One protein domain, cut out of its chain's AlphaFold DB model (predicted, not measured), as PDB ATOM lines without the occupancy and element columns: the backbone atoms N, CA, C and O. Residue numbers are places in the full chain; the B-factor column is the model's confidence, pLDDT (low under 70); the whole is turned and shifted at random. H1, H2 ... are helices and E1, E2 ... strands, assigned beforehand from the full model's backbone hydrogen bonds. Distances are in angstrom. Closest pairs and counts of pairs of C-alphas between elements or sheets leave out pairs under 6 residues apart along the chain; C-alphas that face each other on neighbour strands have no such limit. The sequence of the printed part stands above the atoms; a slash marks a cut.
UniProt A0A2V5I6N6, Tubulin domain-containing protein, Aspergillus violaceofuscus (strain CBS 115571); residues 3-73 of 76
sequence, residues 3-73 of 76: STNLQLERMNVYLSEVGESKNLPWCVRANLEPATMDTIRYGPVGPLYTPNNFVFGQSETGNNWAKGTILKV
ATOM      1  N   SER A   3      31.547 -27.078   9.199       62.56
ATOM      2  CA  SER A   3      30.661 -25.990   8.769       62.56
ATOM      3  C   SER A   3      30.798 -24.729   9.626       62.56
ATOM      4  O   SER A   3      30.594 -23.629   9.124       62.56
ATOM      5  N   THR A   4      31.147 -24.873  10.907       70.50
ATOM      6  CA  THR A   4      31.142 -23.768  11.875       70.50
ATOM      7  C   THR A   4      32.354 -22.846  11.712       70.50
ATOM      8  O   THR A   4      32.210 -21.633  11.809       70.50
ATOM      9  N   ASN A   5      33.531 -23.391  11.384       74.31
ATOM     10  CA  ASN A   5      34.750 -22.590  11.193       74.31
ATOM     11  C   ASN A   5      34.655 -21.701   9.944       74.31
ATOM     12  O   ASN A   5      34.936 -20.507  10.011       74.31
ATOM     13  N   LEU A   6      34.133 -22.246   8.840       78.62
ATOM     14  CA  LEU A   6      33.895 -21.489   7.606       78.62
ATOM     15  C   LEU A   6      32.878 -20.349   7.778       78.62
ATOM     16  O   LEU A   6      32.972 -19.324   7.101       78.62
ATOM     17  N   GLN A   7      31.893 -20.524   8.663       78.69
ATOM     18  CA  GLN A   7      30.909 -19.483   8.974       78.69
ATOM     19  C   GLN A   7      31.537 -18.319   9.748       78.69
ATOM     20  O   GLN A   7      31.209 -17.168   9.463       78.69
ATOM     21  N   LEU A   8      32.453 -18.603  10.681       78.88
ATOM     22  CA  LEU A   8      33.175 -17.575  11.439       78.88
ATOM     23  C   LEU A   8      34.146 -16.794  10.543       78.88
ATOM     24  O   LEU A   8      34.153 -15.567  10.572       78.88
ATOM     25  N   GLU A   9      34.894 -17.485   9.681       80.56
ATOM     26  CA  GLU A   9      35.873 -16.869   8.772       80.56
ATOM     27  C   GLU A   9      35.253 -15.884   7.768       80.56
ATOM     28  O   GLU A   9      35.916 -14.954   7.309       80.56
ATOM     29  N   ARG A  10      33.977 -16.070   7.410       81.06
ATOM     30  CA  ARG A  10      33.261 -15.238   6.423       81.06
ATOM     31  C   ARG A  10      32.222 -14.309   7.039       81.06
ATOM     32  O   ARG A  10      31.482 -13.644   6.313       81.06
ATOM     33  N   MET A  11      32.161 -14.247   8.364       83.12
ATOM     34  CA  MET A  11      31.144 -13.489   9.086       83.12
ATOM     35  C   MET A  11      31.193 -11.983   8.778       83.12
ATOM     36  O   MET A  11      30.148 -11.333   8.686       83.12
ATOM     37  N   ASN A  12      32.397 -11.469   8.508       82.38
ATOM     38  CA  ASN A  12      32.688 -10.058   8.238       82.38
ATOM     39  C   ASN A  12      31.972  -9.469   7.011       82.38
ATOM     40  O   ASN A  12      31.988  -8.260   6.809       82.38
ATOM     41  N   VAL A  13      31.342 -10.300   6.175       86.00
ATOM     42  CA  VAL A  13      30.527  -9.831   5.044       86.00
ATOM     43  C   VAL A  13      29.234  -9.156   5.519       86.00
ATOM     44  O   VAL A  13      28.762  -8.218   4.882       86.00
ATOM     45  N   TYR A  14      28.653  -9.629   6.625       83.75
ATOM     46  CA  TYR A  14      27.344  -9.173   7.112       83.75
ATOM     47  C   TYR A  14      27.390  -8.568   8.512       83.75
ATOM     48  O   TYR A  14      26.525  -7.759   8.862       83.75
ATOM     49  N   LEU A  15      28.363  -8.982   9.322       84.38
ATOM     50  CA  LEU A  15      28.535  -8.526  10.690       84.38
ATOM     51  C   LEU A  15      29.851  -7.763  10.809       84.38
ATOM     52  O   LEU A  15      30.892  -8.218  10.352       84.38
ATOM     53  N   SER A  16      29.794  -6.604  11.445       85.50
ATOM     54  CA  SER A  16      30.956  -5.840  11.862       85.50
ATOM     55  C   SER A  16      31.323  -6.229  13.278       85.50
ATOM     56  O   SER A  16      30.511  -6.082  14.193       85.50
ATOM     57  N   GLU A  17      32.566  -6.636  13.473       83.69
ATOM     58  CA  GLU A  17      33.137  -6.790  14.801       83.69
ATOM     59  C   GLU A  17      33.371  -5.401  15.422       83.69
ATOM     60  O   GLU A  17      33.924  -4.495  14.795       83.69
ATOM     61  N   VAL A  18      32.876  -5.201  16.640       78.94
ATOM     62  CA  VAL A  18      33.011  -3.975  17.428       78.94
ATOM     63  C   VAL A  18      33.487  -4.363  18.825       78.94
ATOM     64  O   VAL A  18      32.733  -4.916  19.626       78.94
ATOM     65  N   GLY A  19      34.747  -4.057  19.134       77.25
ATOM     66  CA  GLY A  19      35.404  -4.555  20.349       77.25
ATOM     67  C   GLY A  19      35.697  -6.060  20.270       77.25
ATOM     68  O   GLY A  19      35.680  -6.632  19.192       77.25
ATOM     69  N   GLU A  20      35.962  -6.705  21.408       72.38
ATOM     70  CA  GLU A  20      36.483  -8.088  21.442       72.38
ATOM     71  C   GLU A  20      35.421  -9.194  21.302       72.38
ATOM     72  O   GLU A  20      35.757 -10.374  21.265       72.38
ATOM     73  N   SER A  21      34.124  -8.863  21.306       71.88
ATOM     74  CA  SER A  21      33.072  -9.898  21.354       71.88
ATOM     75  C   SER A  21      31.711  -9.493  20.789       71.88
ATOM     76  O   SER A  21      30.747 -10.258  20.898       71.88
ATOM     77  N   LYS A  22      31.586  -8.305  20.185       79.44
ATOM     78  CA  LYS A  22      30.297  -7.818  19.684       79.44
ATOM     79  C   LYS A  22      30.291  -7.766  18.166       79.44
ATOM     80  O   LYS A  22      30.993  -6.966  17.571       79.44
ATOM     81  N   ASN A  23      29.425  -8.563  17.552       82.69
ATOM     82  CA  ASN A  23      29.210  -8.566  16.111       82.69
ATOM     83  C   ASN A  23      27.885  -7.868  15.789       82.69
ATOM     84  O   ASN A  23      26.810  -8.378  16.103       82.69
ATOM     85  N   LEU A  24      27.967  -6.672  15.209       85.38
ATOM     86  CA  LEU A  24      26.821  -5.843  14.846       85.38
ATOM     87  C   LEU A  24      26.473  -6.020  13.364       85.38
ATOM     88  O   LEU A  24      27.364  -5.947  12.524       85.38
ATOM     89  N   PRO A  25      25.200  -6.178  12.987       86.88
ATOM     90  CA  PRO A  25      24.820  -6.327  11.594       86.88
ATOM     91  C   PRO A  25      24.888  -5.013  10.818       86.88
ATOM     92  O   PRO A  25      24.387  -3.974  11.260       86.88
ATOM     93  N   TRP A  26      25.411  -5.090   9.595       83.50
ATOM     94  CA  TRP A  26      25.241  -4.049   8.583       83.50
ATOM     95  C   TRP A  26      23.839  -4.123   7.996       83.50
ATOM     96  O   TRP A  26      23.588  -4.734   6.960       83.50
ATOM     97  N   CYS A  27      22.889  -3.511   8.693       85.75
ATOM     98  CA  CYS A  27      21.523  -3.429   8.212       85.75
ATOM     99  C   CYS A  27      20.814  -2.179   8.728       85.75
ATOM    100  O   CYS A  27      21.160  -1.625   9.773       85.75
ATOM    101  N   VAL A  28      19.775  -1.778   8.005       87.25
ATOM    102  CA  VAL A  28      18.817  -0.770   8.449       87.25
ATOM    103  C   VAL A  28      17.443  -1.423   8.467       87.25
ATOM    104  O   VAL A  28      17.018  -2.038   7.490       87.25
ATOM    105  N   ARG A  29      16.751  -1.314   9.598       82.44
ATOM    106  CA  ARG A  29      15.362  -1.731   9.774       82.44
ATOM    107  C   ARG A  29      14.489  -0.496   9.628       82.44
ATOM    108  O   ARG A  29      14.536   0.393  10.473       82.44
ATOM    109  N   ALA A  30      13.719  -0.457   8.549       85.69
ATOM    110  CA  ALA A  30      12.798   0.629   8.263       85.69
ATOM    111  C   ALA A  30      11.350   0.155   8.435       85.69
ATOM    112  O   ALA A  30      10.968  -0.858   7.849       85.69
ATOM    113  N   ASN A  31      10.546   0.878   9.215       85.31
ATOM    114  CA  ASN A  31       9.093   0.698   9.236       85.31
ATOM    115  C   ASN A  31       8.379   2.031   9.476       85.31
ATOM    116  O   ASN A  31       8.889   2.904  10.152       85.31
ATOM    117  N   LEU A  32       7.174   2.217   8.960       83.31
ATOM    118  CA  LEU A  32       6.398   3.434   9.200       83.31
ATOM    119  C   LEU A  32       5.644   3.400  10.545       83.31
ATOM    120  O   LEU A  32       5.073   4.409  10.952       83.31
ATOM    121  N   GLU A  33       5.728   2.272  11.255       84.31
ATOM    122  CA  GLU A  33       5.119   2.014  12.558       84.31
ATOM    123  C   GLU A  33       6.155   1.744  13.658       84.31
ATOM    124  O   GLU A  33       7.043   0.900  13.478       84.31
ATOM    125  N   PRO A  34       6.016   2.377  14.836       80.94
ATOM    126  CA  PRO A  34       6.928   2.154  15.954       80.94
ATOM    127  C   PRO A  34       6.726   0.788  16.637       80.94
ATOM    128  O   PRO A  34       7.700   0.171  17.063       80.94
ATOM    129  N   ALA A  35       5.496   0.259  16.682       83.50
ATOM    130  CA  ALA A  35       5.161  -0.949  17.452       83.50
ATOM    131  C   ALA A  35       5.923  -2.210  16.992       83.50
ATOM    132  O   ALA A  35       6.344  -3.045  17.800       83.50
ATOM    133  N   THR A  36       6.171  -2.345  15.686       81.56
ATOM    134  CA  THR A  36       6.966  -3.464  15.158       81.56
ATOM    135  C   THR A  36       8.429  -3.373  15.595       81.56
ATOM    136  O   THR A  36       9.080  -4.399  15.787       81.56
ATOM    137  N   MET A  37       8.960  -2.158  15.761       84.06
ATOM    138  CA  MET A  37      10.356  -1.952  16.154       84.06
ATOM    139  C   MET A  37      10.578  -2.314  17.624       84.06
ATOM    140  O   MET A  37      11.597  -2.930  17.941       84.06
ATOM    141  N   ASP A  38       9.606  -2.031  18.495       85.38
ATOM    142  CA  ASP A  38       9.656  -2.444  19.903       85.38
ATOM    143  C   ASP A  38       9.682  -3.970  20.036       85.38
ATOM    144  O   ASP A  38      10.494  -4.520  20.780       85.38
ATOM    145  N   THR A  39       8.887  -4.674  19.229       87.25
ATOM    146  CA  THR A  39       8.880  -6.147  19.212       87.25
ATOM    147  C   THR A  39      10.263  -6.729  18.887       87.25
ATOM    148  O   THR A  39      10.701  -7.691  19.515       87.25
ATOM    149  N   ILE A  40      10.986  -6.138  17.929       85.25
ATOM    150  CA  ILE A  40      12.340  -6.584  17.560       85.25
ATOM    151  C   ILE A  40      13.348  -6.220  18.655       85.25
ATOM    152  O   ILE A  40      14.214  -7.029  18.983       85.25
ATOM    153  N   ARG A  41      13.229  -5.020  19.233       86.38
ATOM    154  CA  ARG A  41      14.136  -4.507  20.266       86.38
ATOM    155  C   ARG A  41      14.082  -5.326  21.554       86.38
ATOM    156  O   ARG A  41      15.128  -5.581  22.141       86.38
ATOM    157  N   TYR A  42      12.890  -5.741  21.972       88.25
ATOM    158  CA  TYR A  42      12.692  -6.570  23.163       88.25
ATOM    159  C   TYR A  42      12.725  -8.076  22.863       88.25
ATOM    160  O   TYR A  42      12.600  -8.894  23.772       88.25
ATOM    161  N   GLY A  43      12.903  -8.452  21.594       88.19
ATOM    162  CA  GLY A  43      13.006  -9.838  21.165       88.19
ATOM    163  C   GLY A  43      14.402 -10.446  21.373       88.19
ATOM    164  O   GLY A  43      15.367  -9.737  21.667       88.19
ATOM    165  N   PRO A  44      14.556 -11.761  21.133       90.69
ATOM    166  CA  PRO A  44      15.809 -12.497  21.360       90.69
ATOM    167  C   PRO A  44      17.020 -11.955  20.590       90.69
ATOM    168  O   PRO A  44      18.162 -12.149  20.996       90.69
ATOM    169  N   VAL A  45      16.772 -11.282  19.465       87.31
ATOM    170  CA  VAL A  45      17.799 -10.718  18.578       87.31
ATOM    171  C   VAL A  45      18.003  -9.213  18.770       87.31
ATOM    172  O   VAL A  45      18.860  -8.632  18.111       87.31
ATOM    173  N   GLY A  46      17.239  -8.566  19.653       85.06
ATOM    174  CA  GLY A  46      17.287  -7.122  19.889       85.06
ATOM    175  C   GLY A  46      18.679  -6.576  20.231       85.06
ATOM    176  O   GLY A  46      19.095  -5.601  19.602       85.06
ATOM    177  N   PRO A  47      19.451  -7.219  21.133       87.50
ATOM    178  CA  PRO A  47      20.794  -6.763  21.510       87.50
ATOM    179  C   PRO A  47      21.827  -6.741  20.373       87.50
ATOM    180  O   PRO A  47      22.879  -6.114  20.524       87.50
ATOM    181  N   LEU A  48      21.547  -7.411  19.247       86.75
ATOM    182  CA  LEU A  48      22.411  -7.382  18.065       86.75
ATOM    183  C   LEU A  48      22.357  -6.032  17.348       86.75
ATOM    184  O   LEU A  48      23.316  -5.666  16.681       86.75
ATOM    185  N   TYR A  49      21.263  -5.284  17.474       85.69
ATOM    186  CA  TYR A  49      21.067  -4.032  16.753       85.69
ATOM    187  C   TYR A  49      21.410  -2.835  17.638       85.69
ATOM    188  O   TYR A  49      21.099  -2.792  18.828       85.69
ATOM    189  N   THR A  50      22.023  -1.818  17.043       85.81
ATOM    190  CA  THR A  50      22.190  -0.516  17.695       85.81
ATOM    191  C   THR A  50      20.939   0.339  17.497       85.81
ATOM    192  O   THR A  50      20.209   0.136  16.522       85.81
ATOM    193  N   PRO A  51      20.683   1.337  18.365       84.06
ATOM    194  CA  PRO A  51      19.580   2.280  18.169       84.06
ATOM    195  C   PRO A  51      19.580   2.939  16.780       84.06
ATOM    196  O   PRO A  51      18.515   3.164  16.217       84.06
ATOM    197  N   ASN A  52      20.764   3.151  16.196       85.38
ATOM    198  CA  ASN A  52      20.941   3.756  14.875       85.38
ATOM    199  C   ASN A  52      20.522   2.839  13.711       85.38
ATOM    200  O   ASN A  52      20.345   3.317  12.597       85.38
ATOM    201  N   ASN A  53      20.354   1.530  13.937       86.81
ATOM    202  CA  ASN A  53      19.895   0.602  12.901       86.81
ATOM    203  C   ASN A  53      18.380   0.688  12.654       86.81
ATOM    204  O   ASN A  53      17.887   0.015  11.753       86.81
ATOM    205  N   PHE A  54      17.637   1.474  13.438       87.31
ATOM    206  CA  PHE A  54      16.185   1.587  13.337       87.31
ATOM    207  C   PHE A  54      15.779   2.951  12.785       87.31
ATOM    208  O   PHE A  54      16.079   3.987  13.373       87.31
ATOM    209  N   VAL A  55      15.035   2.940  11.683       86.19
ATOM    210  CA  VAL A  55      14.403   4.123  11.097       86.19
ATOM    211  C   VAL A  55      12.904   3.886  11.115       86.19
ATOM    212  O   VAL A  55      12.429   2.903  10.547       86.19
ATOM    213  N   PHE A  56      12.142   4.762  11.767       84.38
ATOM    214  CA  PHE A  56      10.698   4.597  11.772       84.38
ATOM    215  C   PHE A  56       9.881   5.879  11.751       84.38
ATOM    216  O   PHE A  56      10.296   6.924  12.247       84.38
ATOM    217  N   GLY A  57       8.708   5.773  11.127       83.75
ATOM    218  CA  GLY A  57       7.698   6.823  11.091       83.75
ATOM    219  C   GLY A  57       6.814   6.822  12.339       83.75
ATOM    220  O   GLY A  57       6.777   5.863  13.103       83.75
ATOM    221  N   GLN A  58       6.067   7.909  12.529       83.69
ATOM    222  CA  GLN A  58       5.049   8.014  13.587       83.69
ATOM    223  C   GLN A  58       3.652   7.576  13.121       83.69
ATOM    224  O   GLN A  58       2.684   7.704  13.864       83.69
ATOM    225  N   SER A  59       3.499   7.130  11.870       80.00
ATOM    226  CA  SER A  59       2.187   6.782  11.322       80.00
ATOM    227  C   SER A  59       2.278   5.807  10.151       80.00
ATOM    228  O   SER A  59       3.209   5.863   9.349       80.00
ATOM    229  N   GLU A  60       1.218   5.030   9.949       80.31
ATOM    230  CA  GLU A  60       1.139   3.930   8.976       80.31
ATOM    231  C   GLU A  60       0.749   4.372   7.556       80.31
ATOM    232  O   GLU A  60       0.133   5.433   7.342       80.31
ATOM    233  N   THR A  61       1.043   3.540   6.556       83.19
ATOM    234  CA  THR A  61       0.497   3.705   5.195       83.19
ATOM    235  C   THR A  61      -0.950   3.245   5.089       83.19
ATOM    236  O   THR A  61      -1.635   3.669   4.162       83.19
ATOM    237  N   GLY A  62      -1.439   2.437   6.036       85.62
ATOM    238  CA  GLY A  62      -2.807   1.915   6.017       85.62
ATOM    239  C   GLY A  62      -3.098   1.123   4.742       85.62
ATOM    240  O   GLY A  62      -4.102   1.377   4.083       85.62
ATOM    241  N   ASN A  63      -2.174   0.238   4.345       84.31
ATOM    242  CA  ASN A  63      -2.248  -0.581   3.125       84.31
ATOM    243  C   ASN A  63      -2.404   0.217   1.815       84.31
ATOM    244  O   ASN A  63      -2.841  -0.320   0.800       84.31
ATOM    245  N   ASN A  64      -2.025   1.497   1.819       84.94
ATOM    246  CA  ASN A  64      -2.052   2.352   0.640       84.94
ATOM    247  C   ASN A  64      -0.633   2.585   0.104       84.94
ATOM    248  O   ASN A  64       0.193   3.238   0.748       84.94
ATOM    249  N   TRP A  65      -0.377   2.098  -1.110       80.88
ATOM    250  CA  TRP A  65       0.914   2.254  -1.780       80.88
ATOM    251  C   TRP A  65       1.269   3.722  -2.045       80.88
ATOM    252  O   TRP A  65       2.365   4.144  -1.683       80.88
ATOM    253  N   ALA A  66       0.333   4.523  -2.568       77.56
ATOM    254  CA  ALA A  66       0.555   5.938  -2.876       77.56
ATOM    255  C   ALA A  66       0.902   6.760  -1.625       77.56
ATOM    256  O   ALA A  66       1.732   7.667  -1.669       77.56
ATOM    257  N   LYS A  67       0.316   6.414  -0.473       78.38
ATOM    258  CA  LYS A  67       0.667   7.048   0.805       78.38
ATOM    259  C   LYS A  67       2.102   6.725   1.225       78.38
ATOM    260  O   LYS A  67       2.758   7.575   1.816       78.38
ATOM    261  N   GLY A  68       2.588   5.523   0.917       75.12
ATOM    262  CA  GLY A  68       3.980   5.137   1.142       75.12
ATOM    263  C   GLY A  68       4.948   5.887   0.229       75.12
ATOM    264  O   GLY A  68       5.889   6.500   0.721       75.12
ATOM    265  N   THR A  69       4.692   5.875  -1.080       74.94
ATOM    266  CA  THR A  69       5.626   6.381  -2.100       74.94
ATOM    267  C   THR A  69       5.586   7.883  -2.337       74.94
ATOM    268  O   THR A  69       6.604   8.452  -2.691       74.94
ATOM    269  N   ILE A  70       4.438   8.542  -2.185       71.12
ATOM    270  CA  ILE A  70       4.300   9.962  -2.558       71.12
ATOM    271  C   ILE A  70       4.293  10.848  -1.315       71.12
ATOM    272  O   ILE A  70       4.861  11.935  -1.311       71.12
ATOM    273  N   LEU A  71       3.640  10.389  -0.245       66.69
ATOM    274  CA  LEU A  71       3.384  11.226   0.928       66.69
ATOM    275  C   LEU A  71       4.390  11.022   2.063       66.69
ATOM    276  O   LEU A  71       4.537  11.913   2.895       66.69
ATOM    277  N   LYS A  72       5.038   9.853   2.148       69.88
ATOM    278  CA  LYS A  72       5.852   9.475   3.317       69.88
ATOM    279  C   LYS A  72       7.319   9.239   3.023       69.88
ATOM    280  O   LYS A  72       8.150   9.607   3.844       69.88
ATOM    281  N   VAL A  73       7.635   8.649   1.877       70.75
ATOM    282  CA  VAL A  73       9.010   8.492   1.406       70.75
ATOM    283  C   VAL A  73       9.123   9.267   0.100       70.75
ATOM    284  O   VAL A  73       8.853   8.690  -0.948       70.75
TER     285      VAL A  73
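AT A GLANCE: This is residues 3 to 73 of the 76 residues of the protein "Tubulin domain-containing protein" of Aspergillus violaceofuscus (strain CBS 115571) (UniProt A0A2V5I6N6). A loose, drawn-out chain has a two-strand hairpin, E1 and E2, toward one end and a parallel pair, E3 and E4, with H2 packed on it farther along. Residues 3 to 10, which include H1, stick out at the hairpin's end, and H3 lies at the other end, touching no helix. The 71 printed residues hold three named helices and four named strands in the order H1 E1 E2 E3 H2 E4 H3, a mixed class with one antiparallel and one parallel sheet. The whole is loose, with a radius of gyration of the C-alphas of 16.0 A, a rod spanning 46 by 22 by 21 A.

HOW THE PARTS SIT: Start at H1, residues 3 to 9, which stands free. A tight link leads to the hairpin of E1, residues 15 to 18, and E2, residues 22 to 25, antiparallel at 143 degrees; look for N 16 and O 24, 2.7 A apart. E3, residues 29 to 31, is apart from E2. E3, H2, residues 34 to 41, and E4, residues 54 to 56, form a strand-helix-strand unit, two parallel neighbour strands with a helix between, its crossover right-handed. N 55 and O 29 are 2.9 A apart, within hydrogen-bond range. The closest C-alphas of H2 and E4 are Pro 34 and Phe 56, 6.1 A. H3, residues 65 to 72, is apart from E3 and H2. Every O i to N i+4 pair is within hydrogen-bond range in H1 and H2, and 2 of 4 in H3.

IN THESE COORDINATES: Find C-alpha 3 at (30.661, -25.990, 8.769); from there H1 runs 10.5 A. E1 runs 9.3 A and E2 9.9 A. H2 covers 10.7 A. H3 runs 10.1 A to C-alpha 72 at (5.852, 9.475, 3.317).

THE WHOLE: The C-alphas farthest apart, Asn 5 and Leu 71, are 47.3 A apart. The printed part has no cut. The long link, residues 42 to 53, joins H2 to E4. Low confidence falls at residue 3 and residues 71 to 72.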